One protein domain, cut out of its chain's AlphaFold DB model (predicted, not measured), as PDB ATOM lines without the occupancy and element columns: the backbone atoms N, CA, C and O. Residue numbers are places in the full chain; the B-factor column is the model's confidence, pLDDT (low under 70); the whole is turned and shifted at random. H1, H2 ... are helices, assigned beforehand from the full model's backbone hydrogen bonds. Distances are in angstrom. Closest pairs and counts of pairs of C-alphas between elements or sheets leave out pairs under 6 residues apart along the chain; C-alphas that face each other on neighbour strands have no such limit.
ATOM      1  N   ASN A 410     144.768 158.953 157.197       60.69
ATOM      2  CA  ASN A 410     144.178 160.239 156.813       60.69
ATOM      3  C   ASN A 410     144.821 161.475 157.479       60.69
ATOM      4  O   ASN A 410     144.562 162.596 157.051       60.69
ATOM      5  N   LYS A 411     145.633 161.282 158.522       56.59
ATOM      6  CA  LYS A 411     146.429 162.305 159.216       56.59
ATOM      7  C   LYS A 411     147.929 162.159 158.947       56.59
ATOM      8  O   LYS A 411     148.719 162.914 159.507       56.59
ATOM      9  N   LEU A 412     148.336 161.180 158.136       61.16
ATOM     10  CA  LEU A 412     149.737 160.956 157.812       61.16
ATOM     11  C   LEU A 412     150.199 162.000 156.796       61.16
ATOM     12  O   LEU A 412     149.945 161.884 155.599       61.16
ATOM     13  N   GLU A 413     150.920 163.009 157.271       59.69
ATOM     14  CA  GLU A 413     151.622 163.926 156.380       59.69
ATOM     15  C   GLU A 413     152.785 163.181 155.707       59.69
ATOM     16  O   GLU A 413     153.736 162.722 156.358       59.69
ATOM     17  N   CYS A 414     152.674 163.009 154.390       63.09
ATOM     18  CA  CYS A 414     153.720 162.457 153.537       63.09
ATOM     19  C   CYS A 414     154.223 163.552 152.601       63.09
ATOM     20  O   CYS A 414     153.426 164.183 151.900       63.09
ATOM     21  N   GLY A 415     155.543 163.743 152.573       68.00
ATOM     22  CA  GLY A 415     156.187 164.602 151.591       68.00
ATOM     23  C   GLY A 415     155.862 164.148 150.169       68.00
ATOM     24  O   GLY A 415     155.660 162.964 149.897       68.00
ATOM     25  N   GLU A 416     155.794 165.093 149.236       81.31
ATOM     26  CA  GLU A 416     155.638 164.776 147.816       81.31
ATOM     27  C   GLU A 416     157.005 164.499 147.174       81.31
ATOM     28  O   GLU A 416     157.424 165.198 146.257       81.31
ATOM     29  N   ASN A 417     157.700 163.489 147.697       79.38
ATOM     30  CA  ASN A 417     159.069 163.108 147.351       79.38
ATOM     31  C   ASN A 417     159.273 161.578 147.538       79.38
ATOM     32  O   ASN A 417     158.331 160.854 147.882       79.38
ATOM     33  N   ILE A 418     160.479 161.058 147.272       78.94
ATOM     34  CA  ILE A 418     160.811 159.626 147.414       78.94
ATOM     35  C   ILE A 418     160.632 159.147 148.859       78.94
ATOM     36  O   ILE A 418     160.081 158.069 149.079       78.94
ATOM     37  N   GLU A 419     161.034 159.955 149.837       71.25
ATOM     38  CA  GLU A 419     160.874 159.647 151.260       71.25
ATOM     39  C   GLU A 419     159.397 159.448 151.640       71.25
ATOM     40  O   GLU A 419     159.054 158.510 152.357       71.25
ATOM     41  N   GLY A 420     158.486 160.268 151.105       67.19
ATOM     42  CA  GLY A 420     157.048 160.105 151.315       67.19
ATOM     43  C   GLY A 420     156.496 158.787 150.763       67.19
ATOM     44  O   GLY A 420     155.651 158.160 151.404       67.19
ATOM     45  N   LEU A 421     156.993 158.323 149.609       74.56
ATOM     46  CA  LEU A 421     156.659 156.996 149.074       74.56
ATOM     47  C   LEU A 421     157.184 155.876 149.972       74.56
ATOM     48  O   LEU A 421     156.442 154.950 150.296       74.56
ATOM     49  N   GLU A 422     158.443 155.977 150.390       74.19
ATOM     50  CA  GLU A 422     159.083 155.024 151.295       74.19
ATOM     51  C   GLU A 422     158.331 154.931 152.635       74.19
ATOM     52  O   GLU A 422     158.005 153.839 153.103       74.19
ATOM     53  N   LYS A 423     157.933 156.070 153.206       64.69
ATOM     54  CA  LYS A 423     157.122 156.144 154.428       64.69
ATOM     55  C   LYS A 423     155.798 155.390 154.287       64.69
ATOM     56  O   LYS A 423     155.423 154.634 155.184       64.69
ATOM     57  N   LEU A 424     155.104 155.540 153.157       71.19
ATOM     58  CA  LEU A 424     153.848 154.828 152.886       71.19
ATOM     59  C   LEU A 424     154.049 153.317 152.735       71.19
ATOM     60  O   LEU A 424     153.234 152.551 153.243       71.19
ATOM     61  N   VAL A 425     155.136 152.879 152.092       69.56
ATOM     62  CA  VAL A 425     155.491 151.451 151.948       69.56
ATOM     63  C   VAL A 425     155.670 150.788 153.307       69.56
ATOM     64  O   VAL A 425     155.258 149.647 153.514       69.56
ATOM     65  N   PHE A 426     156.267 151.526 154.235       61.44
ATOM     66  CA  PHE A 426     156.615 151.053 155.563       61.44
ATOM     67  C   PHE A 426     155.528 151.291 156.626       61.44
ATOM     68  O   PHE A 426     155.682 150.872 157.774       61.44
ATOM     69  N   THR A 427     154.401 151.901 156.250       61.25
ATOM     70  CA  THR A 427     153.242 152.086 157.135       61.25
ATOM     71  C   THR A 427     152.389 150.804 157.178       61.25
ATOM     72  O   THR A 427     151.886 150.347 156.142       61.25
ATOM     73  N   ARG A 428     152.244 150.209 158.380       53.62
ATOM     74  CA  ARG A 428     151.554 148.923 158.655       53.62
ATOM     75  C   ARG A 428     150.125 148.841 158.092       53.62
ATOM     76  O   ARG A 428     149.419 149.837 157.989       53.62
ATOM     77  N   GLU A 429     149.689 147.608 157.810       50.91
ATOM     78  CA  GLU A 429     148.314 147.231 157.411       50.91
ATOM     79  C   GLU A 429     147.399 146.907 158.603       50.91
ATOM     80  O   GLU A 429     146.279 146.450 158.413       50.91
ATOM     81  N   GLU A 430     147.835 147.147 159.843       48.38
ATOM     82  CA  GLU A 430     147.044 146.869 161.059       48.38
ATOM     83  C   GLU A 430     145.910 147.870 161.304       48.38
ATOM     84  O   GLU A 430     145.440 148.051 162.427       48.38
ATOM     85  N   ILE A 431     145.456 148.528 160.248       54.12
ATOM     86  CA  ILE A 431     144.350 149.452 160.319       54.12
ATOM     87  C   ILE A 431     143.274 148.963 159.366       54.12
ATOM     88  O   ILE A 431     143.576 148.277 158.391       54.12
ATOM     89  N   SER A 432     142.017 149.202 159.740       61.66
ATOM     90  CA  SER A 432     140.821 148.676 159.079       61.66
ATOM     91  C   SER A 432     140.943 148.679 157.546       61.66
ATOM     92  O   SER A 432     141.663 149.509 156.991       61.66
ATOM     93  N   PRO A 433     140.211 147.808 156.826       68.25
ATOM     94  CA  PRO A 433     140.236 147.772 155.360       68.25
ATOM     95  C   PRO A 433     140.185 149.158 154.683       68.25
ATOM     96  O   PRO A 433     140.870 149.377 153.686       68.25
ATOM     97  N   ASP A 434     139.454 150.107 155.279       70.25
ATOM     98  CA  ASP A 434     139.346 151.503 154.838       70.25
ATOM     99  C   ASP A 434     140.680 152.268 154.872       70.25
ATOM    100  O   ASP A 434     140.995 153.041 153.966       70.25
ATOM    101  N   GLU A 435     141.489 152.068 155.909       67.88
ATOM    102  CA  GLU A 435     142.784 152.727 156.034       67.88
ATOM    103  C   GLU A 435     143.815 152.112 155.081       67.88
ATOM    104  O   GLU A 435     144.530 152.846 154.399       67.88
ATOM    105  N   ALA A 436     143.827 150.784 154.917       67.12
ATOM    106  CA  ALA A 436     144.656 150.135 153.899       67.12
ATOM    107  C   ALA A 436     144.345 150.657 152.480       67.12
ATOM    108  O   ALA A 436     145.261 150.890 151.682       67.12
ATOM    109  N   GLU A 437     143.063 150.896 152.176       73.44
ATOM    110  CA  GLU A 437     142.643 151.506 150.913       73.44
ATOM    111  C   GLU A 437     143.164 152.944 150.769       73.44
ATOM    112  O   GLU A 437     143.728 153.291 149.727       73.44
ATOM    113  N   GLU A 438     143.033 153.774 151.807       75.25
ATOM    114  CA  GLU A 438     143.502 155.163 151.778       75.25
ATOM    115  C   GLU A 438     145.030 155.255 151.635       75.25
ATOM    116  O   GLU A 438     145.525 156.068 150.852       75.25
ATOM    117  N   ARG A 439     145.800 154.370 152.279       76.69
ATOM    118  CA  ARG A 439     147.265 154.326 152.100       76.69
ATOM    119  C   ARG A 439     147.616 153.973 150.671       76.69
ATOM    120  O   ARG A 439     148.447 154.646 150.068       76.69
ATOM    121  N   ASN A 440     146.984 152.938 150.116       76.06
ATOM    122  CA  ASN A 440     147.218 152.539 148.731       76.06
ATOM    123  C   ASN A 440     146.868 153.690 147.777       76.06
ATOM    124  O   ASN A 440     147.625 153.980 146.857       76.06
ATOM    125  N   ARG A 441     145.774 154.415 148.036       77.81
ATOM    126  CA  ARG A 441     145.381 155.602 147.268       77.81
ATOM    127  C   ARG A 441     146.439 156.705 147.321       77.81
ATOM    128  O   ARG A 441     146.791 157.250 146.273       77.81
ATOM    129  N   GLN A 442     146.964 157.027 148.504       80.06
ATOM    130  CA  GLN A 442     148.037 158.013 148.657       80.06
ATOM    131  C   GLN A 442     149.343 157.550 148.006       80.06
ATOM    132  O   GLN A 442     149.991 158.340 147.317       80.06
ATOM    133  N   TYR A 443     149.688 156.270 148.149       84.00
ATOM    134  CA  TYR A 443     150.872 155.669 147.543       84.00
ATOM    135  C   TYR A 443     150.799 155.759 146.019       84.00
ATOM    136  O   TYR A 443     151.691 156.328 145.396       84.00
ATOM    137  N   TRP A 444     149.686 155.342 145.412       84.19
ATOM    138  CA  TRP A 444     149.444 155.502 143.979       84.19
ATOM    139  C   TRP A 444     149.476 156.970 143.540       84.19
ATOM    140  O   TRP A 444     150.085 157.305 142.522       84.19
ATOM    141  N   ARG A 445     148.896 157.885 144.327       84.19
ATOM    142  CA  ARG A 445     148.924 159.330 144.044       84.19
ATOM    143  C   ARG A 445     150.347 159.889 143.977       84.19
ATOM    144  O   ARG A 445     150.589 160.754 143.133       84.19
ATOM    145  N   LEU A 446     151.249 159.437 144.845       85.44
ATOM    146  CA  LEU A 446     152.655 159.836 144.819       85.44
ATOM    147  C   LEU A 446     153.433 159.091 143.730       85.44
ATOM    148  O   LEU A 446     154.215 159.710 143.018       85.44
ATOM    149  N   LEU A 447     153.159 157.803 143.514       87.38
ATOM    150  CA  LEU A 447     153.913 156.967 142.581       87.38
ATOM    151  C   LEU A 447     153.815 157.484 141.141       87.38
ATOM    152  O   LEU A 447     154.814 157.504 140.424       87.38
ATOM    153  N   LYS A 448     152.646 157.999 140.723       87.19
ATOM    154  CA  LYS A 448     152.510 158.636 139.395       87.19
ATOM    155  C   LYS A 448     153.437 159.840 139.198       87.19
ATOM    156  O   LYS A 448     153.760 160.147 138.054       87.19
ATOM    157  N   LYS A 449     153.856 160.526 140.269       88.38
ATOM    158  CA  LYS A 449     154.712 161.721 140.180       88.38
ATOM    159  C   LYS A 449     156.155 161.393 139.803       88.38
ATOM    160  O   LYS A 449     156.842 162.267 139.288       88.38
ATOM    161  N   LEU A 450     156.581 160.135 139.958       90.19
ATOM    162  CA  LEU A 450     157.854 159.649 139.413       90.19
ATOM    163  C   LEU A 450     157.910 159.745 137.885       90.19
ATOM    164  O   LEU A 450     158.990 159.788 137.300       90.19
ATOM    165  N   ASN A 451     156.739 159.746 137.242       92.50
ATOM    166  CA  ASN A 451     156.581 159.729 135.796       92.50
ATOM    167  C   ASN A 451     157.340 158.570 135.102       92.50
ATOM    168  O   ASN A 451     157.832 158.707 133.982       92.50
ATOM    169  N   ASP A 452     157.428 157.412 135.766       93.56
ATOM    170  CA  ASP A 452     158.033 156.192 135.227       93.56
ATOM    171  C   ASP A 452     156.972 155.269 134.626       93.56
ATOM    172  O   ASP A 452     156.356 154.444 135.302       93.56
ATOM    173  N   ARG A 453     156.751 155.410 133.320       91.69
ATOM    174  CA  ARG A 453     155.735 154.627 132.614       91.69
ATOM    175  C   ARG A 453     156.005 153.119 132.670       91.69
ATOM    176  O   ARG A 453     155.065 152.343 132.819       91.69
ATOM    177  N   LYS A 454     157.276 152.707 132.594       92.50
ATOM    178  CA  LYS A 454     157.664 151.289 132.563       92.50
ATOM    179  C   LYS A 454     157.404 150.612 133.903       92.50
ATOM    180  O   LYS A 454     156.992 149.454 133.917       92.50
ATOM    181  N   LEU A 455     157.642 151.315 135.010       91.19
ATOM    182  CA  LEU A 455     157.294 150.825 136.343       91.19
ATOM    183  C   LEU A 455     155.785 150.591 136.460       91.19
ATOM    184  O   LEU A 455     155.363 149.510 136.859       91.19
ATOM    185  N   ILE A 456     154.968 151.573 136.072       89.00
ATOM    186  CA  ILE A 456     153.507 151.455 136.184       89.00
ATOM    187  C   ILE A 456     152.968 150.325 135.294       89.00
ATOM    188  O   ILE A 456     152.174 149.512 135.762       89.00
ATOM    189  N   GLU A 457     153.440 150.208 134.049       89.56
ATOM    190  CA  GLU A 457     153.089 149.098 133.147       89.56
ATOM    191  C   GLU A 457     153.476 147.731 133.735       89.56
ATOM    192  O   GLU A 457     152.702 146.772 133.666       89.56
ATOM    193  N   TYR A 458     154.647 147.642 134.370       87.12
ATOM    194  CA  TYR A 458     155.072 146.432 135.062       87.12
ATOM    195  C   TYR A 458     154.141 146.088 136.236       87.12
ATOM    196  O   TYR A 458     153.703 144.940 136.342       87.12
ATOM    197  N   LEU A 459     153.764 147.063 137.069       84.38
ATOM    198  CA  LEU A 459     152.834 146.852 138.185       84.38
ATOM    199  C   LEU A 459     151.448 146.400 137.697       84.38
ATOM    200  O   LEU A 459     150.895 145.440 138.229       84.38
ATOM    201  N   ILE A 460     150.925 147.003 136.624       83.88
ATOM    202  CA  ILE A 460     149.660 146.596 135.978       83.88
ATOM    203  C   ILE A 460     149.703 145.134 135.522       83.88
ATOM    204  O   ILE A 460     148.700 144.420 135.611       83.88
ATOM    205  N   SER A 461     150.856 144.673 135.024       83.12
ATOM    206  CA  SER A 461     151.029 143.291 134.563       83.12
ATOM    207  C   SER A 461     151.010 142.259 135.698       83.12
ATOM    208  O   SER A 461     150.716 141.089 135.451       83.12
ATOM    209  N   ARG A 462     151.309 142.689 136.931       78.94
ATOM    210  CA  ARG A 462     151.377 141.846 138.134       78.94
ATOM    211  C   ARG A 462     150.146 141.967 139.033       78.94
ATOM    212  O   ARG A 462     149.908 141.076 139.838       78.94
ATOM    213  N   GLU A 463     149.362 143.030 138.886       79.50
ATOM    214  CA  GLU A 463     148.173 143.273 139.700       79.50
ATOM    215  C   GLU A 463     147.022 142.324 139.330       79.50
ATOM    216  O   GLU A 463     146.527 142.291 138.198       79.50
ATOM    217  N   THR A 464     146.561 141.562 140.320       75.00
ATOM    218  CA  THR A 464     145.476 140.583 140.177       75.00
ATOM    219  C   THR A 464     144.100 141.185 140.452       75.00
ATOM    220  O   THR A 464     143.078 140.636 140.037       75.00
ATOM    221  N   THR A 465     144.046 142.328 141.136       76.00
ATOM    222  CA  THR A 465     142.808 142.980 141.563       76.00
ATOM    223  C   THR A 465     142.312 143.945 140.493       76.00
ATOM    224  O   THR A 465     142.945 144.959 140.203       76.00
ATOM    225  N   LYS A 466     141.116 143.693 139.945       78.44
ATOM    226  CA  LYS A 466     140.513 144.529 138.887       78.44
ATOM    227  C   LYS A 466     140.419 146.017 139.263       78.44
ATOM    228  O   LYS A 466     140.634 146.871 138.408       78.44
ATOM    229  N   ASN A 467     140.122 146.333 140.525       72.56
ATOM    230  CA  ASN A 467     140.021 147.718 140.997       72.56
ATOM    231  C   ASN A 467     141.377 148.436 140.990       72.56
ATOM    232  O   ASN A 467     141.471 149.533 140.441       72.56
ATOM    233  N   ASN A 468     142.423 147.806 141.527       71.06
ATOM    234  CA  ASN A 468     143.778 148.362 141.516       71.06
ATOM    235  C   ASN A 468     144.309 148.492 140.089       71.06
ATOM    236  O   ASN A 468     144.876 149.521 139.737       71.06
ATOM    237  N   LYS A 469     144.047 147.491 139.243       78.50
ATOM    238  CA  LYS A 469     144.426 147.523 137.831       78.50
ATOM    239  C   LYS A 469     143.801 148.715 137.104       78.50
ATOM    240  O   LYS A 469     144.521 149.501 136.506       78.50
ATOM    241  N   ASN A 470     142.493 148.928 137.266       79.56
ATOM    242  CA  ASN A 470     141.804 150.093 136.705       79.56
ATOM    243  C   ASN A 470     142.343 151.429 137.253       79.56
ATOM    244  O   ASN A 470     142.338 152.432 136.541       79.56
ATOM    245  N   ALA A 471     142.750 151.477 138.525       76.19
ATOM    246  CA  ALA A 471     143.339 152.675 139.120       76.19
ATOM    247  C   ALA A 471     144.719 152.984 138.516       76.19
ATOM    248  O   ALA A 471     144.974 154.129 138.145       76.19
ATOM    249  N   LEU A 472     145.566 151.963 138.355       80.06
ATOM    250  CA  LEU A 472     146.873 152.071 137.706       80.06
ATOM    251  C   LEU A 472     146.746 152.428 136.214       80.06
ATOM    252  O   LEU A 472     147.476 153.293 135.732       80.06
ATOM    253  N   ASP A 473     145.780 151.846 135.497       83.19
ATOM    254  CA  ASP A 473     145.500 152.180 134.093       83.19
ATOM    255  C   ASP A 473     145.127 153.665 133.943       83.19
ATOM    256  O   ASP A 473     145.693 154.372 133.110       83.19
ATOM    257  N   LYS A 474     144.252 154.188 134.816       83.19
ATOM    258  CA  LYS A 474     143.919 155.625 134.841       83.19
ATOM    259  C   LYS A 474     145.125 156.507 135.153       83.19
ATOM    260  O   LYS A 474     145.187 157.632 134.668       83.19
ATOM    261  N   MET A 475     146.075 156.036 135.964       81.00
ATOM    262  CA  MET A 475     147.295 156.796 136.248       81.00
ATOM    263  C   MET A 475     148.124 157.013 134.981       81.00
ATOM    264  O   MET A 475     148.579 158.135 134.772       81.00
ATOM    265  N   LEU A 476     148.265 155.999 134.116       80.94
ATOM    266  CA  LEU A 476     149.023 156.103 132.859       80.94
ATOM    267  C   LEU A 476     148.507 157.198 131.912       80.94
ATOM    268  O   LEU A 476     149.279 157.690 131.085       80.94
ATOM    269  N   GLU A 477     147.225 157.556 132.012       79.81
ATOM    270  CA  GLU A 477     146.581 158.588 131.191       79.81
ATOM    271  C   GLU A 477     146.849 160.014 131.699       79.81
ATOM    272  O   GLU A 477     146.794 160.963 130.920       79.81
ATOM    273  N   ILE A 478     147.153 160.175 132.992       81.56
ATOM    274  CA  ILE A 478     147.280 161.482 133.667       81.56
ATOM    275  C   ILE A 478     148.692 161.760 134.199       81.56
ATOM    276  O   ILE A 478     148.887 162.677 134.999       81.56
ATOM    277  N   MET A 479     149.671 160.942 133.814       82.50
ATOM    278  CA  MET A 479     151.070 161.127 134.189       82.50
ATOM    279  C   MET A 479     151.663 162.340 133.473       82.50
ATOM    280  O   MET A 479     151.580 162.475 132.253       82.50
ATOM    281  N   VAL A 480     152.272 163.225 134.258       82.69
ATOM    282  CA  VAL A 480     152.933 164.441 133.783       82.69
ATOM    283  C   VAL A 480     154.338 164.458 134.384       82.69
ATOM    284  O   VAL A 480     154.482 164.092 135.556       82.69
ATOM    285  N   PRO A 481     155.376 164.855 133.621       86.56
ATOM    286  CA  PRO A 481     156.706 165.064 134.175       86.56
ATOM    287  C   PRO A 481     156.667 165.960 135.416       86.56
ATOM    288  O   PRO A 481     155.956 166.970 135.401       86.56
ATOM    289  N   PRO A 482     157.413 165.619 136.480       86.19
ATOM    290  CA  PRO A 482     157.533 166.505 137.623       86.19
ATOM    291  C   PRO A 482     158.188 167.817 137.182       86.19
ATOM    292  O   PRO A 482     159.125 167.828 136.382       86.19
ATOM    293  N   THR A 483     157.668 168.927 137.689       81.38
ATOM    294  CA  THR A 483     158.254 170.255 137.507       81.38
ATOM    295  C   THR A 483     159.280 170.510 138.598       81.38
ATOM    296  O   THR A 483     159.042 170.142 139.746       81.38
ATOM    297  N   GLU A 484     160.375 171.179 138.252       78.06
ATOM    298  CA  GLU A 484     161.293 171.749 139.236       78.06
ATOM    299  C   GLU A 484     160.530 172.784 140.075       78.06
ATOM    300  O   GLU A 484     160.020 173.772 139.543       78.06
ATOM    301  N   ILE A 485     160.377 172.513 141.370       70.94
ATOM    302  CA  ILE A 485     159.747 173.419 142.334       70.94
ATOM    303  C   ILE A 485     160.811 174.385 142.851       70.94
ATOM    304  O   ILE A 485     160.541 175.572 143.043       70.94
ATOM    305  N   THR A 486     162.029 173.873 143.048       62.72
ATOM    306  CA  THR A 486     163.159 174.622 143.588       62.72
ATOM    307  C   THR A 486     164.450 174.324 142.827       62.72
ATOM    308  O   THR A 486     164.613 173.207 142.342       62.72
ATOM    309  N   PRO A 487     165.420 175.259 142.785       67.44
ATOM    310  CA  PRO A 487     166.721 174.999 142.160       67.44
ATOM    311  C   PRO A 487     167.491 173.817 142.777       67.44
ATOM    312  O   PRO A 487     168.345 173.224 142.120       67.44
ATOM    313  N   LEU A 488     167.199 173.476 144.042       68.88
ATOM    314  CA  LEU A 488     167.826 172.356 144.750       68.88
ATOM    315  C   LEU A 488     167.233 171.004 144.353       68.88
ATOM    316  O   LEU A 488     167.885 169.985 144.556       68.88
ATOM    317  N   ASP A 489     166.050 170.967 143.738       70.00
ATOM    318  CA  ASP A 489     165.404 169.717 143.321       70.00
ATOM    319  C   ASP A 489     166.242 168.950 142.288       70.00
ATOM    320  O   ASP A 489     166.033 167.761 142.071       70.00
ATOM    321  N   SER A 490     167.167 169.635 141.612       76.50
ATOM    322  CA  SER A 490     168.123 169.042 140.677       76.50
ATOM    323  C   SER A 490     169.323 168.367 141.361       76.50
ATOM    324  O   SER A 490     170.029 167.591 140.712       76.50
ATOM    325  N   GLU A 491     169.524 168.618 142.657       74.44
ATOM    326  CA  GLU A 491     170.614 168.096 143.493       74.44
ATOM    327  C   GLU A 491     170.109 167.214 144.653       74.44
ATOM    328  O   GLU A 491     170.878 166.412 145.181       74.44
ATOM    329  N   ASP A 492     168.830 167.324 145.027       74.19
ATOM    330  CA  ASP A 492     168.193 166.545 146.093       74.19
ATOM    331  C   ASP A 492     167.827 165.118 145.629       74.19
ATOM    332  O   ASP A 492     166.892 164.958 144.837       74.19
ATOM    333  N   PRO A 493     168.493 164.060 146.136       77.38
ATOM    334  CA  PRO A 493     168.227 162.682 145.737       77.38
ATOM    335  C   PRO A 493     166.837 162.165 146.123       77.38
ATOM    336  O   PRO A 493     166.436 161.129 145.598       77.38
ATOM    337  N   ASP A 494     166.094 162.842 146.998       79.12
ATOM    338  CA  ASP A 494     164.718 162.460 147.317       79.12
ATOM    339  C   ASP A 494     163.678 163.204 146.465       79.12
ATOM    340  O   ASP A 494     162.507 162.823 146.456       79.12
ATOM    341  N   SER A 495     164.071 164.196 145.664       84.81
ATOM    342  CA  SER A 495     163.148 164.899 144.771       84.81
ATOM    343  C   SER A 495     162.652 164.016 143.619       84.81
ATOM    344  O   SER A 495     163.412 163.307 142.949       84.81
ATOM    345  N   PHE A 496     161.359 164.125 143.291       90.50
ATOM    346  CA  PHE A 496     160.812 163.513 142.076       90.50
ATOM    347  C   PHE A 496     161.439 164.086 140.803       90.50
ATOM    348  O   PHE A 496     161.591 163.356 139.824       90.50
ATOM    349  N   PHE A 497     161.831 165.363 140.810       88.06
ATOM    350  CA  PHE A 497     162.512 165.984 139.677       88.06
ATOM    351  C   PHE A 497     163.917 165.399 139.486       88.06
ATOM    352  O   PHE A 497     164.259 164.996 138.372       88.06
ATOM    353  N   TYR A 498     164.690 165.241 140.567       89.19
ATOM    354  CA  TYR A 498     165.978 164.544 140.534       89.19
ATOM    355  C   TYR A 498     165.828 163.120 140.002       89.19
ATOM    356  O   TYR A 498     166.513 162.732 139.051       89.19
ATOM    357  N   PHE A 499     164.885 162.351 140.560       94.06
ATOM    358  CA  PHE A 499     164.591 160.999 140.094       94.06
ATOM    359  C   PHE A 499     164.262 160.971 138.599       94.06
ATOM    360  O   PHE A 499     164.856 160.193 137.853       94.06
ATOM    361  N   TYR A 500     163.367 161.849 138.143       94.88
ATOM    362  CA  TYR A 500     162.967 161.940 136.742       94.88
ATOM    363  C   TYR A 500     164.146 162.282 135.824       94.88
ATOM    364  O   TYR A 500     164.298 161.673 134.760       94.88
ATOM    365  N   ASN A 501     165.023 163.195 136.242       93.38
ATOM    366  CA  ASN A 501     166.229 163.543 135.497       93.38
ATOM    367  C   ASN A 501     167.196 162.362 135.407       93.38
ATOM    368  O   ASN A 501     167.701 162.065 134.322       93.38
ATOM    369  N   LYS A 502     167.412 161.635 136.509       94.25
ATOM    370  CA  LYS A 502     168.225 160.413 136.514       94.25
ATOM    371  C   LYS A 502     167.627 159.336 135.617       94.25
ATOM    372  O   LYS A 502     168.345 158.772 134.793       94.25
ATOM    373  N   LEU A 503     166.315 159.115 135.694       94.75
ATOM    374  CA  LEU A 503     165.585 158.154 134.868       94.75
ATOM    375  C   LEU A 503     165.694 158.473 133.369       94.75
ATOM    376  O   LEU A 503     165.877 157.564 132.560       94.75
ATOM    377  N   ASN A 504     165.641 159.750 132.984       93.19
ATOM    378  CA  ASN A 504     165.636 160.180 131.579       93.19
ATOM    379  C   ASN A 504     167.004 160.625 131.045       93.19
ATOM    380  O   ASN A 504     167.129 160.981 129.871       93.19
ATOM    381  N   LYS A 505     168.060 160.552 131.863       94.00
ATOM    382  CA  LYS A 505     169.433 160.826 131.432       94.00
ATOM    383  C   LYS A 505     169.812 159.908 130.263       94.00
ATOM    384  O   LYS A 505     169.652 158.688 130.363       94.00
ATOM    385  N   LYS A 506     170.309 160.491 129.160       89.25
ATOM    386  CA  LYS A 506     170.676 159.758 127.927       89.25
ATOM    387  C   LYS A 506     171.823 158.770 128.153       89.25
ATOM    388  O   LYS A 506     171.695 157.608 127.794       89.25
ATOM    389  N   ASN A 507     172.902 159.237 128.777       89.31
ATOM    390  CA  ASN A 507     174.077 158.432 129.108       89.31
ATOM    391  C   ASN A 507     174.114 158.263 130.626       89.31
ATOM    392  O   ASN A 507     174.563 159.161 131.337       89.31
ATOM    393  N   LYS A 508     173.530 157.171 131.121       90.88
ATOM    394  CA  LYS A 508     173.546 156.841 132.550       90.88
ATOM    395  C   LYS A 508     174.884 156.213 132.914       90.88
ATOM    396  O   LYS A 508     175.329 155.290 132.237       90.88
ATOM    397  N   GLU A 509     175.469 156.695 133.997       89.81
ATOM    398  CA  GLU A 509     176.644 156.105 134.632       89.81
ATOM    399  C   GLU A 509     176.214 155.011 135.621       89.81
ATOM    400  O   GLU A 509     175.039 154.915 135.988       89.81
ATOM    401  N   ALA A 510     177.165 154.206 136.101       83.50
ATOM    402  CA  ALA A 510     176.893 153.150 137.083       83.50
ATOM    403  C   ALA A 510     176.174 153.678 138.341       83.50
ATOM    404  O   ALA A 510     175.223 153.059 138.814       83.50
ATOM    405  N   GLU A 511     176.567 154.860 138.823       83.69
ATOM    406  CA  GLU A 511     175.947 155.526 139.977       83.69
ATOM    407  C   GLU A 511     174.479 155.904 139.728       83.69
ATOM    408  O   GLU A 511     173.662 155.839 140.644       83.69
ATOM    409  N   ASP A 512     174.108 156.251 138.487       90.31
ATOM    410  CA  ASP A 512     172.718 156.571 138.147       90.31
ATOM    411  C   ASP A 512     171.843 155.307 138.208       90.31
ATOM    412  O   ASP A 512     170.716 155.352 138.704       90.31
ATOM    413  N   PHE A 513     172.362 154.167 137.736       88.62
ATOM    414  CA  PHE A 513     171.672 152.877 137.837       88.62
ATOM    415  C   PHE A 513     171.559 152.397 139.284       88.62
ATOM    416  O   PHE A 513     170.499 151.909 139.675       88.62
ATOM    417  N   GLU A 514     172.621 152.556 140.078       83.31
ATOM    418  CA  GLU A 514     172.614 152.216 141.502       83.31
ATOM    419  C   GLU A 514     171.588 153.060 142.268       83.31
ATOM    420  O   GLU A 514     170.806 152.512 143.046       83.31
ATOM    421  N   TYR A 515     171.543 154.370 142.007       87.75
ATOM    422  CA  TYR A 515     170.538 155.267 142.571       87.75
ATOM    423  C   TYR A 515     169.115 154.819 142.212       87.75
ATOM    424  O   TYR A 515     168.310 154.588 143.112       87.75
ATOM    425  N   LEU A 516     168.809 154.620 140.921       91.94
ATOM    426  CA  LEU A 516     167.468 154.210 140.477       91.94
ATOM    427  C   LEU A 516     167.049 152.878 141.107       91.94
ATOM    428  O   LEU A 516     165.939 152.761 141.618       91.94
ATOM    429  N   PHE A 517     167.951 151.896 141.131       84.25
ATOM    430  CA  PHE A 517     167.712 150.609 141.776       84.25
ATOM    431  C   PHE A 517     167.382 150.761 143.266       84.25
ATOM    432  O   PHE A 517     166.372 150.220 143.729       84.25
ATOM    433  N   LYS A 518     168.207 151.506 144.015       76.62
ATOM    434  CA  LYS A 518     167.976 151.738 145.447       76.62
ATOM    435  C   LYS A 518     166.636 152.426 145.662       76.62
ATOM    436  O   LYS A 518     165.887 151.993 146.532       76.62
ATOM    437  N   THR A 519     166.300 153.413 144.837       82.31
ATOM    438  CA  THR A 519     165.014 154.108 144.897       82.31
ATOM    439  C   THR A 519     163.836 153.170 144.632       82.31
ATOM    440  O   THR A 519     162.907 153.158 145.433       82.31
ATOM    441  N   TYR A 520     163.877 152.313 143.603       83.19
ATOM    442  CA  TYR A 520     162.810 151.327 143.354       83.19
ATOM    443  C   TYR A 520     162.606 150.359 144.526       83.19
ATOM    444  O   TYR A 520     161.475 149.978 144.834       83.19
ATOM    445  N   ALA A 521     163.683 149.966 145.200       71.94
ATOM    446  CA  ALA A 521     163.593 149.144 146.399       71.94
ATOM    447  C   ALA A 521     163.009 149.917 147.597       71.94
ATOM    448  O   ALA A 521     162.116 149.393 148.260       71.94
ATOM    449  N   ARG A 522     163.453 151.165 147.832       76.06
ATOM    450  CA  ARG A 522     162.938 152.063 148.890       76.06
ATOM    451  C   ARG A 522     161.431 152.261 148.781       76.06
ATOM    452  O   ARG A 522     160.722 152.175 149.775       76.06
ATOM    453  N   ILE A 523     160.930 152.433 147.559       77.88
ATOM    454  CA  ILE A 523     159.495 152.586 147.297       77.88
ATOM    455  C   ILE A 523     158.747 151.242 147.216       77.88
ATOM    456  O   ILE A 523     157.603 151.209 146.793       77.88
ATOM    457  N   GLY A 524     159.341 150.117 147.625       71.94
ATOM    458  CA  GLY A 524     158.622 148.842 147.750       71.94
ATOM    459  C   GLY A 524     158.350 148.114 146.430       71.94
ATOM    460  O   GLY A 524     157.427 147.307 146.362       71.94
ATOM    461  N   THR A 525     159.153 148.369 145.393       78.75
ATOM    462  CA  THR A 525     159.046 147.756 144.050       78.75
ATOM    463  C   THR A 525     160.311 146.974 143.691       78.75
ATOM    464  O   THR A 525     160.919 147.155 142.637       78.75
ATOM    465  N   LEU A 526     160.774 146.128 144.614       74.19
ATOM    466  CA  LEU A 526     162.048 145.414 144.486       74.19
ATOM    467  C   LEU A 526     162.074 144.451 143.290       74.19
ATOM    468  O   LEU A 526     163.090 144.317 142.610       74.19
ATOM    469  N   ASP A 527     160.956 143.800 143.002       70.50
ATOM    470  CA  ASP A 527     160.806 142.925 141.845       70.50
ATOM    471  C   ASP A 527     160.960 143.701 140.524       70.50
ATOM    472  O   ASP A 527     161.662 143.242 139.612       70.50
ATOM    473  N   TYR A 528     160.410 144.919 140.459       80.50
ATOM    474  CA  TYR A 528     160.677 145.847 139.366       80.50
ATOM    475  C   TYR A 528     162.131 146.305 139.351       80.50
ATOM    476  O   TYR A 528     162.728 146.332 138.281       80.50
ATOM    477  N   ALA A 529     162.741 146.605 140.498       77.69
ATOM    478  CA  ALA A 529     164.150 146.990 140.571       77.69
ATOM    479  C   ALA A 529     165.055 145.913 139.935       77.69
ATOM    480  O   ALA A 529     165.929 146.215 139.122       77.69
ATOM    481  N   LEU A 530     164.784 144.636 140.226       74.50
ATOM    482  CA  LEU A 530     165.478 143.492 139.625       74.50
ATOM    483  C   LEU A 530     165.163 143.327 138.132       74.50
ATOM    484  O   LEU A 530     166.035 142.964 137.337       74.50
ATOM    485  N   TYR A 531     163.916 143.563 137.720       79.75
ATOM    486  CA  TYR A 531     163.541 143.589 136.306       79.75
ATOM    487  C   TYR A 531     164.272 144.710 135.547       79.75
ATOM    488  O   TYR A 531     164.876 144.444 134.509       79.75
ATOM    489  N   PHE A 532     164.291 145.923 136.097       84.81
ATOM    490  CA  PHE A 532     164.953 147.105 135.560       84.81
ATOM    491  C   PHE A 532     166.444 146.854 135.332       84.81
ATOM    492  O   PHE A 532     166.941 147.114 134.237       84.81
ATOM    493  N   LEU A 533     167.152 146.275 136.306       80.75
ATOM    494  CA  LEU A 533     168.571 145.937 136.143       80.75
ATOM    495  C   LEU A 533     168.807 144.940 135.002       80.75
ATOM    496  O   LEU A 533     169.680 145.163 134.160       80.75
ATOM    497  N   ARG A 534     167.991 143.880 134.922       82.94
ATOM    498  CA  ARG A 534     168.085 142.877 133.847       82.94
ATOM    499  C   ARG A 534     167.859 143.483 132.465       82.94
ATOM    500  O   ARG A 534     168.598 143.156 131.542       82.94
ATOM    501  N   GLN A 535     166.880 144.378 132.328       86.44
ATOM    502  CA  GLN A 535     166.597 145.065 131.062       86.44
ATOM    503  C   GLN A 535     167.728 146.001 130.618       86.44
ATOM    504  O   GLN A 535     167.847 146.285 129.431       86.44
ATOM    505  N   ASN A 536     168.555 146.478 131.551       84.44
ATOM    506  CA  ASN A 536     169.670 147.378 131.262       84.44
ATOM    507  C   ASN A 536     171.040 146.670 131.259       84.44
ATOM    508  O   ASN A 536     172.061 147.345 131.168       84.44
ATOM    509  N   HIS A 537     171.079 145.333 131.338       84.00
ATOM    510  CA  HIS A 537     172.309 144.524 131.310       84.00
ATOM    511  C   HIS A 537     173.374 144.930 132.350       84.00
ATOM    512  O   HIS A 537     174.575 144.800 132.106       84.00
ATOM    513  N   ILE A 538     172.947 145.411 133.520       79.25
ATOM    514  CA  ILE A 538     173.851 145.820 134.601       79.25
ATOM    515  C   ILE A 538     174.241 144.592 135.433       79.25
ATOM    516  O   ILE A 538     173.367 143.863 135.901       79.25
ATOM    517  N   ASN A 539     175.548 144.356 135.598       68.81
ATOM    518  CA  ASN A 539     176.099 143.203 136.320       68.81
ATOM    519  C   ASN A 539     176.538 143.592 137.748       68.81
ATOM    520  O   ASN A 539     177.011 144.708 137.966       68.81
ATOM    521  N   PHE A 540     176.343 142.693 138.714       67.38
ATOM    522  CA  PHE A 540     176.311 143.007 140.152       67.38
ATOM    523  C   PHE A 540     177.687 143.130 140.830       67.38
ATOM    524  O   PHE A 540     178.699 142.639 140.331       67.38
ATOM    525  N   ASN A 541     177.696 143.744 142.020       61.41
ATOM    526  CA  ASN A 541     178.774 143.656 143.008       61.41
ATOM    527  C   ASN A 541     178.202 143.246 144.385       61.41
ATOM    528  O   ASN A 541     177.002 143.379 144.627       61.41
ATOM    529  N   GLU A 542     179.065 142.800 145.306       54.88
ATOM    530  CA  GLU A 542     178.677 142.304 146.643       54.88
ATOM    531  C   GLU A 542     177.851 143.307 147.480       54.88
ATOM    532  O   GLU A 542     177.061 142.912 148.341       54.88
ATOM    533  N   LYS A 543     177.985 144.619 147.227       52.31
ATOM    534  CA  LYS A 543     177.256 145.664 147.971       52.31
ATOM    535  C   LYS A 543     175.757 145.672 147.655       52.31
ATOM    536  O   LYS A 543     174.957 145.964 148.544       52.31
ATOM    537  N   LEU A 544     175.366 145.352 146.420       54.84
ATOM    538  CA  LEU A 544     173.958 145.347 146.014       54.84
ATOM    539  C   LEU A 544     173.225 144.081 146.481       54.84
ATOM    540  O   LEU A 544     172.062 144.167 146.863       54.84
ATOM    541  N   ASP A 545     173.915 142.940 146.545       59.03
ATOM    542  CA  ASP A 545     173.365 141.690 147.092       59.03
ATOM    543  C   ASP A 545     173.044 141.820 148.585       59.03
ATOM    544  O   ASP A 545     171.984 141.394 149.047       59.03
ATOM    545  N   SER A 546     173.914 142.498 149.341       55.44
ATOM    546  CA  SER A 546     173.647 142.867 150.737       55.44
ATOM    547  C   SER A 546     172.374 143.719 150.870       55.44
ATOM    548  O   SER A 546     171.531 143.467 151.736       55.44
ATOM    549  N   TYR A 547     172.185 144.682 149.964       57.31
ATOM    550  CA  TYR A 547     171.016 145.559 149.941       57.31
ATOM    551  C   TYR A 547     169.722 144.817 149.558       57.31
ATOM    552  O   TYR A 547     168.696 144.990 150.217       57.31
ATOM    553  N   ILE A 548     169.773 143.941 148.547       57.81
ATOM    554  CA  ILE A 548     168.658 143.069 148.147       57.81
ATOM    555  C   ILE A 548     168.263 142.154 149.301       57.81
ATOM    556  O   ILE A 548     167.080 142.046 149.603       57.81
ATOM    557  N   ASN A 549     169.225 141.532 149.984       57.94
ATOM    558  CA  ASN A 549     168.945 140.674 151.134       57.94
ATOM    559  C   ASN A 549     168.279 141.457 152.268       57.94
ATOM    560  O   ASN A 549     167.286 140.993 152.829       57.94
ATOM    561  N   LYS A 550     168.753 142.675 152.558       55.59
ATOM    562  CA  LYS A 550     168.131 143.570 153.541       55.59
ATOM    563  C   LYS A 550     166.671 143.888 153.184       55.59
ATOM    564  O   LYS A 550     165.800 143.738 154.037       55.59
ATOM    565  N   TYR A 551     166.379 144.242 151.930       53.66
ATOM    566  CA  TYR A 551     165.010 144.555 151.487       53.66
ATOM    567  C   TYR A 551     164.106 143.324 151.308       53.66
ATOM    568  O   TYR A 551     162.924 143.394 151.635       53.66
ATOM    569  N   ASN A 552     164.633 142.179 150.873       51.88
ATOM    570  CA  ASN A 552     163.888 140.916 150.814       51.88
ATOM    571  C   ASN A 552     163.493 140.437 152.212       51.88
ATOM    572  O   ASN A 552     162.366 139.994 152.412       51.88
ATOM    573  N   HIS A 553     164.382 140.572 153.199       50.75
ATOM    574  CA  HIS A 553     164.027 140.299 154.588       50.75
ATOM    575  C   HIS A 553     162.914 141.236 155.078       50.75
ATOM    576  O   HIS A 553     161.971 140.762 155.704       50.75
ATOM    577  N   LEU A 554     162.956 142.530 154.735       46.59
ATOM    578  CA  LEU A 554     161.868 143.471 155.040       46.59
ATOM    579  C   LEU A 554     160.540 143.086 154.348       46.59
ATOM    580  O   LEU A 554     159.480 143.222 154.956       46.59
ATOM    581  N   ALA A 555     160.589 142.556 153.120       42.12
ATOM    582  CA  ALA A 555     159.417 142.131 152.348       42.12
ATOM    583  C   ALA A 555     158.785 140.817 152.850       42.12
ATOM    584  O   ALA A 555     157.566 140.741 152.967       42.12
ATOM    585  N   ILE A 556     159.586 139.806 153.212       42.25
ATOM    586  CA  ILE A 556     159.101 138.515 153.748       42.25
ATOM    587  C   ILE A 556     158.329 138.716 155.058       42.25
ATOM    588  O   ILE A 556     157.321 138.054 155.304       42.25
ATOM    589  N   TYR A 557     158.762 139.663 155.891       41.22
ATOM    590  CA  TYR A 557     158.066 139.969 157.137       41.22
ATOM    591  C   TYR A 557     156.712 140.664 156.918       41.22
ATOM    592  O   TYR A 557     155.868 140.549 157.800       41.22
ATOM    593  N   ARG A 558     156.456 141.266 155.740       37.84
ATOM    594  CA  ARG A 558     155.173 141.883 155.331       37.84
ATOM    595  C   ARG A 558     154.006 140.891 155.215       37.84
ATOM    596  O   ARG A 558     152.867 141.314 155.062       37.84
ATOM    597  N   GLY A 559     154.266 139.582 155.262       34.66
ATOM    598  CA  GLY A 559     153.248 138.554 155.022       34.66
ATOM    599  C   GLY A 559     152.830 138.442 153.551       34.66
ATOM    600  O   GLY A 559     151.872 137.741 153.235       34.66
TER     601      GLY A 559
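This is residues 410 to 559 of the 562 residues of the protein "YcaO domain-containing protein" of Deltaproteobacteria bacterium (UniProt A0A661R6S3). Helices paired as hairpins pack into one rounded body: H1 beside H2 and H3 beside H4 toward one end, H7 beside H8 toward the other, with H1 and H7 nearest the middle. H6 sits between the last residues of H2 and H7, short H5 packs on H6 at the rim, and H9 lies loosely along the outside next to H8. The printed part has 150 residues with nine named helices, H1 to H9 in order along the chain, and no named strand; the class is all helix. It is compact, with a radius of gyration of the C-alphas of 15.5 A and spans of 44 by 35 by 27 A.

The longest helix, H2, residues 433 to 450, forms a helical hairpin with H1, residues 418 to 425; residues 439 to 447 of H2 touch H1, closest at the C-alphas of Leu 421 and Tyr 443, 6.1 A, at a shallow tilt of 24 degrees, opposite ways. H4, residues 466 to 477, only just touches H2, with 3 pairs of C-alphas within 8 A, the closest Lys 448 and Met 475, 6.4 A. H3, residues 453 to 462, forms a hairpin with H4, closest at C-alphas 460 and 469, 5.6 A. With residues 449 to 450, H2 touches H6, residues 496 to 504, at a steep tilt of 56 degrees; C-alphas 450 and 496 are closest, 5.5 A. H5, residues 487 to 490, touches H6 at C-alphas 490 and 498, 5.0 A. H7, residues 510 to 522, touches H6 at C-alphas 502 and 512, 6.1 A, and H1 at C-alphas 422 and 522, 5.4 A. H8, residues 526 to 535, forms a hairpin with H7, closest at C-alphas 517 and 529, 5.2 A, and only just touches H3, with 3 pairs within 8 A, the closest Leu 455 and Tyr 528, 6.7 A. H9, residues 542 to 557, forms a hairpin with H8 but only just touches it, with 3 pairs within 8 A, the closest C-alphas 526 and 551, 7.7 A. Every O i to N i+4 pair is within hydrogen-bond range in H1, H3, H6, H7, H8 and H9, against 12 of 14 in H2 and 7 of 8 in H4; H5 is too short for such a pair, and its one O i to N i+3 pair is out of range.

H1 begins at C-alpha 418, (160.811, 159.626, 147.414). H2 spans 26.6 A, H9 23.2 A, H7 18.3 A and H4 17.1 A. H9 ends at C-alpha 557, (158.066, 139.969, 157.137).

The C-alphas farthest apart, of Ser 432 and Asn 507, are 45.8 A apart. The printed part has no cut, and no link is long. Mean pLDDT of the printed part is 75.2; residues 539 to 559, among others, are under 70.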